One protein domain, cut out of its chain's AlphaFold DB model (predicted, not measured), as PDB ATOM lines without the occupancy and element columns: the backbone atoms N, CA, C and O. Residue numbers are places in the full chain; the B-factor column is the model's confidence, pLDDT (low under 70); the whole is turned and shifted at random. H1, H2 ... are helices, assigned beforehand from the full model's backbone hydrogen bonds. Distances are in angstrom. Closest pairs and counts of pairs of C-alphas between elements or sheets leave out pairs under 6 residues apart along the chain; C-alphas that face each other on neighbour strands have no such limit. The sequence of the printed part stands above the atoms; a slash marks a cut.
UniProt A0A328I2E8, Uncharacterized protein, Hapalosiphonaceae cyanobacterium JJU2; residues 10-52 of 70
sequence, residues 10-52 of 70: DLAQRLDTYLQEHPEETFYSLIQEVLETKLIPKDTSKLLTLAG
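Overview. This is residues 10 to 52 of the 70 residues of an uncharacterized protein of Hapalosiphonaceae cyanobacterium JJU2 (UniProt A0A328I2E8). H1 and H2 make an open L, the start of H2 near the last turn of H1, and an arm that stands free, residues 31 to 52, makes the length and ends in the short H3. The 43 printed residues hold three named helices, H1, H2, H3 in that order, and no named strand; the class is all helix. The whole is extended, with a radius of gyration of the C-alphas of 15.6 A and spans of 44 by 20 by 16 A.

Along the chain. H1, residues 10 to 21, begins at C-alpha 10 (237.268, 517.028, 479.303) and measures 16.9 A. H2, residues 27 to 39, measures 18.0 A. H3, residues 45 to 50, ends at C-alpha 50 (252.957, 513.013, 443.810).

Arrangement. H1 and H2 are close but not clearly touching; their closest C-alphas, of Leu 19 and Phe 27, are 7.5 A apart. They run opposite ways at a steep tilt of 69 degrees, only just short of about perpendicular. H3 is apart from both. In H1, H2 and H3 every O i to N i+4 pair is within hydrogen-bond range.

Size, cuts and confidence. The farthest C-alphas, of Gln 13 and Gly 52, are 44.4 A apart. The printed part has no cut, and both links are tight. Residues 41 and 43 to 52 have pLDDT under 70.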
ATOM      1  N   ASP A  10     237.096 516.134 480.464       96.62
ATOM      2  CA  ASP A  10     237.268 517.028 479.303       96.62
ATOM      3  C   ASP A  10     236.872 516.342 477.988       96.62
ATOM      4  O   ASP A  10     236.174 516.917 477.152       96.62
ATOM      5  N   LEU A  11     237.279 515.083 477.811       94.69
ATOM      6  CA  LEU A  11     236.981 514.330 476.598       94.69
ATOM      7  C   LEU A  11     235.500 513.953 476.531       94.69
ATOM      8  O   LEU A  11     234.914 514.029 475.454       94.69
ATOM      9  N   ALA A  12     234.898 513.587 477.666       95.25
ATOM     10  CA  ALA A  12     233.463 513.330 477.753       95.25
ATOM     11  C   ALA A  12     232.664 514.575 477.353       95.25
ATOM     12  O   ALA A  12     231.815 514.501 476.471       95.25
ATOM     13  N   GLN A  13     233.025 515.744 477.885       97.06
ATOM     14  CA  GLN A  13     232.338 516.993 477.568       97.06
ATOM     15  C   GLN A  13     232.437 517.366 476.083       97.06
ATOM     16  O   GLN A  13     231.460 517.817 475.478       97.06
ATOM     17  N   ARG A  14     233.608 517.168 475.473       96.62
ATOM     18  CA  ARG A  14     233.811 517.436 474.041       96.62
ATOM     19  C   ARG A  14     233.042 516.449 473.170       96.62
ATOM     20  O   ARG A  14     232.485 516.856 472.156       96.62
ATOM     21  N   LEU A  15     232.979 515.184 473.582       94.88
ATOM     22  CA  LEU A  15     232.184 514.162 472.912       94.88
ATOM     23  C   LEU A  15     230.686 514.483 472.974       94.88
ATOM     24  O   LEU A  15     230.020 514.434 471.945       94.88
ATOM     25  N   ASP A  16     230.167 514.835 474.150       95.25
ATOM     26  CA  ASP A  16     228.761 515.215 474.315       95.25
ATOM     27  C   ASP A  16     228.410 516.432 473.454       95.25
ATOM     28  O   ASP A  16     227.384 516.435 472.779       95.25
ATOM     29  N   THR A  17     229.288 517.440 473.426       97.25
ATOM     30  CA  THR A  17     229.101 518.632 472.584       97.25
ATOM     31  C   THR A  17     229.026 518.248 471.106       97.25
ATOM     32  O   THR A  17     228.087 518.636 470.419       97.25
ATOM     33  N   TYR A  18     229.964 517.424 470.634       96.69
ATOM     34  CA  TYR A  18     229.986 516.958 469.249       96.69
ATOM     35  C   TYR A  18     228.706 516.194 468.873       96.69
ATOM     36  O   TYR A  18     228.084 516.480 467.856       96.69
ATOM     37  N   LEU A  19     228.259 515.260 469.716       95.81
ATOM     38  CA  LEU A  19     227.051 514.468 469.449       95.81
ATOM     39  C   LEU A  19     225.758 515.301 469.502       95.81
ATOM     40  O   LEU A  19     224.762 514.924 468.890       95.81
ATOM     41  N   GLN A  20     225.752 516.430 470.216       96.62
ATOM     42  CA  GLN A  20     224.638 517.382 470.177       96.62
ATOM     43  C   GLN A  20     224.592 518.173 468.865       96.62
ATOM     44  O   GLN A  20     223.504 518.477 468.377       96.62
ATOM     45  N   GLU A  21     225.754 518.511 468.305       97.38
ATOM     46  CA  GLU A  21     225.872 519.221 467.027       97.38
ATOM     47  C   GLU A  21     225.616 518.302 465.821       97.38
ATOM     48  O   GLU A  21     225.126 518.771 464.793       97.38
ATOM     49  N   HIS A  22     225.876 517.000 465.979       95.81
ATOM     50  CA  HIS A  22     225.734 515.960 464.956       95.81
ATOM     51  C   HIS A  22     224.743 514.862 465.391       95.81
ATOM     52  O   HIS A  22     225.146 513.728 465.666       95.81
ATOM     53  N   PRO A  23     223.433 515.165 465.483       93.12
ATOM     54  CA  PRO A  23     222.421 514.228 465.983       93.12
ATOM     55  C   PRO A  23     222.201 512.997 465.087       93.12
ATOM     56  O   PRO A  23     221.569 512.027 465.509       93.12
ATOM     57  N   GLU A  24     222.670 513.033 463.841       94.69
ATOM     58  CA  GLU A  24     222.700 511.898 462.920       94.69
ATOM     59  C   GLU A  24     223.777 510.862 463.270       94.69
ATOM     60  O   GLU A  24     223.696 509.712 462.829       94.69
ATOM     61  N   GLU A  25     224.770 511.249 464.071       93.69
ATOM     62  CA  GLU A  25     225.863 510.389 464.491       93.69
ATOM     63  C   GLU A  25     225.619 509.782 465.873       93.69
ATOM     64  O   GLU A  25     224.929 510.313 466.742       93.69
ATOM     65  N   THR A  26     226.226 508.621 466.100       94.12
ATOM     66  CA  THR A  26     226.234 507.955 467.401       94.12
ATOM     67  C   THR A  26     227.668 507.783 467.872       94.12
ATOM     68  O   THR A  26     228.598 507.707 467.071       94.12
ATOM     69  N   PHE A  27     227.860 507.600 469.179       92.00
ATOM     70  CA  PHE A  27     229.176 507.233 469.705       92.00
ATOM     71  C   PHE A  27     229.768 506.003 468.993       92.00
ATOM     72  O   PHE A  27     230.966 505.944 468.730       92.00
ATOM     73  N   TYR A  28     228.926 505.029 468.637       91.81
ATOM     74  CA  TYR A  28     229.364 503.840 467.912       91.81
ATOM     75  C   TYR A  28     229.895 504.169 466.510       91.81
ATOM     76  O   TYR A  28     230.991 503.720 466.177       91.81
ATOM     77  N   SER A  29     229.154 504.951 465.714       94.56
ATOM     78  CA  SER A  29     229.580 505.324 464.356       94.56
ATOM     79  C   SER A  29     230.859 506.156 464.383       94.56
ATOM     80  O   SER A  29     231.775 505.877 463.616       94.56
ATOM     81  N   LEU A  30     230.968 507.079 465.341       94.38
ATOM     82  CA  LEU A  30     232.164 507.893 465.537       94.38
ATOM     83  C   LEU A  30     233.395 507.031 465.857       94.38
ATOM     84  O   LEU A  30     234.451 507.176 465.245       94.38
ATOM     85  N   ILE A  31     233.277 506.091 466.800       92.75
ATOM     86  CA  ILE A  31     234.389 505.192 467.140       92.75
ATOM     87  C   ILE A  31     234.739 504.272 465.969       92.75
ATOM     88  O   ILE A  31     235.921 504.008 465.743       92.75
ATOM     89  N   GLN A  32     233.742 503.792 465.223       92.38
ATOM     90  CA  GLN A  32     233.979 502.981 464.035       92.38
ATOM     91  C   GLN A  32     234.794 503.760 462.994       92.38
ATOM     92  O   GLN A  32     235.831 503.260 462.563       92.38
ATOM     93  N   GLU A  33     234.395 504.989 462.663       92.31
ATOM     94  CA  GLU A  33     235.112 505.841 461.706       92.31
ATOM     95  C   GLU A  33     236.553 506.119 462.156       92.31
ATOM     96  O   GLU A  33     237.505 506.011 461.374       92.31
ATOM     97  N   VAL A  34     236.741 506.430 463.442       92.25
ATOM     98  CA  VAL A  34     238.072 506.675 464.005       92.25
ATOM     99  C   VAL A  34     238.945 505.427 463.887       92.25
ATOM    100  O   VAL A  34     240.115 505.534 463.515       92.25
ATOM    101  N   LEU A  35     238.408 504.244 464.188       90.88
ATOM    102  CA  LEU A  35     239.152 502.991 464.067       90.88
ATOM    103  C   LEU A  35     239.476 502.667 462.612       90.88
ATOM    104  O   LEU A  35     240.618 502.316 462.333       90.88
ATOM    105  N   GLU A  36     238.531 502.835 461.689       89.94
ATOM    106  CA  GLU A  36     238.776 502.676 460.254       89.94
ATOM    107  C   GLU A  36     239.902 503.615 459.808       89.94
ATOM    108  O   GLU A  36     240.910 503.164 459.274       89.94
ATOM    109  N   THR A  37     239.831 504.897 460.156       87.81
ATOM    110  CA  THR A  37     240.859 505.889 459.808       87.81
ATOM    111  C   THR A  37     242.232 505.569 460.408       87.81
ATOM    112  O   THR A  37     243.265 505.794 459.775       87.81
ATOM    113  N   LYS A  38     242.279 505.063 461.647       84.88
ATOM    114  CA  LYS A  38     243.536 504.730 462.341       84.88
ATOM    115  C   LYS A  38     244.147 503.415 461.864       84.88
ATOM    116  O   LYS A  38     245.368 503.279 461.923       84.88
ATOM    117  N   LEU A  39     243.317 502.456 461.456       80.38
ATOM    118  CA  LEU A  39     243.730 501.109 461.060       80.38
ATOM    119  C   LEU A  39     243.927 500.963 459.555       80.38
ATOM    120  O   LEU A  39     244.614 500.029 459.143       80.38
ATOM    121  N   ILE A  40     243.374 501.866 458.737       76.75
ATOM    122  CA  ILE A  40     243.720 501.933 457.320       76.75
ATOM    123  C   ILE A  40     245.229 502.204 457.239       76.75
ATOM    124  O   ILE A  40     245.693 503.259 457.691       76.75
ATOM    125  N   PRO A  41     246.026 501.271 456.683       66.81
ATOM    126  CA  PRO A  41     247.425 501.545 456.429       66.81
ATOM    127  C   PRO A  41     247.477 502.768 455.523       66.81
ATOM    128  O   PRO A  41     246.809 502.812 454.489       66.81
ATOM    129  N   LYS A  42     248.235 503.788 455.936       70.31
ATOM    130  CA  LYS A  42     248.463 504.964 455.101       70.31
ATOM    131  C   LYS A  42     249.152 504.478 453.834       70.31
ATOM    132  O   LYS A  42     250.358 504.256 453.846       70.31
ATOM    133  N   ASP A  43     248.382 504.280 452.772       68.75
ATOM    134  CA  ASP A  43     248.914 503.997 451.449       68.75
ATOM    135  C   ASP A  43     249.644 505.256 450.978       68.75
ATOM    136  O   ASP A  43     249.077 506.182 450.396       68.75
ATOM    137  N   THR A  44     250.927 505.331 451.323       68.12
ATOM    138  CA  THR A  44     251.807 506.432 450.937       68.12
ATOM    139  C   THR A  44     252.132 506.386 449.454       68.12
ATOM    140  O   THR A  44     252.698 507.345 448.952       68.12
ATOM    141  N   SER A  45     251.752 505.321 448.741       69.12
ATOM    142  CA  SER A  45     251.950 505.148 447.300       69.12
ATOM    143  C   SER A  45     251.452 506.363 446.517       69.12
ATOM    144  O   SER A  45     252.186 506.893 445.694       69.12
ATOM    145  N   LYS A  46     250.273 506.904 446.856       68.56
ATOM    146  CA  LYS A  46     249.743 508.125 446.219       68.56
ATOM    147  C   LYS A  46     250.580 509.376 446.505       68.56
ATOM    148  O   LYS A  46     250.751 510.211 445.625       68.56
ATOM    149  N   LEU A  47     251.121 509.505 447.718       69.38
ATOM    150  CA  LEU A  47     252.025 510.606 448.074       69.38
ATOM    151  C   LEU A  47     253.394 510.449 447.394       69.38
ATOM    152  O   LEU A  47     253.989 511.441 446.988       69.38
ATOM    153  N   LEU A  48     253.869 509.214 447.219       66.81
ATOM    154  CA  LEU A  48     255.106 508.894 446.503       66.81
ATOM    155  C   LEU A  48     254.970 509.158 444.995       66.81
ATOM    156  O   LEU A  48     255.892 509.708 444.397       66.81
ATOM    157  N   THR A  49     253.803 508.870 444.401       66.12
ATOM    158  CA  THR A  49     253.466 509.272 443.026       66.12
ATOM    159  C   THR A  49     253.498 510.793 442.865       66.12
ATOM    160  O   THR A  49     254.069 511.292 441.899       66.12
ATOM    161  N   LEU A  50     252.932 511.543 443.820       67.00
ATOM    162  CA  LEU A  50     252.957 513.013 443.810       67.00
ATOM    163  C   LEU A  50     254.364 513.593 444.002       67.00
ATOM    164  O   LEU A  50     254.672 514.641 443.445       67.00
ATOM    165  N   ALA A  51     255.228 512.912 444.760       68.50
ATOM    166  CA  ALA A  51     256.613 513.321 444.995       68.50
ATOM    167  C   ALA A  51     257.544 513.086 443.786       68.50
ATOM    168  O   ALA A  51     258.755 513.254 443.910       68.50
ATOM    169  N   GLY A  52     257.007 512.681 442.629       56.97
ATOM    170  CA  GLY A  52     257.784 512.467 441.406       56.97
ATOM    171  C   GLY A  52     258.703 511.246 441.453       56.97
ATOM    172  O   GLY A  52     259.488 511.041 440.533       56.97
TER     173      GLY A  52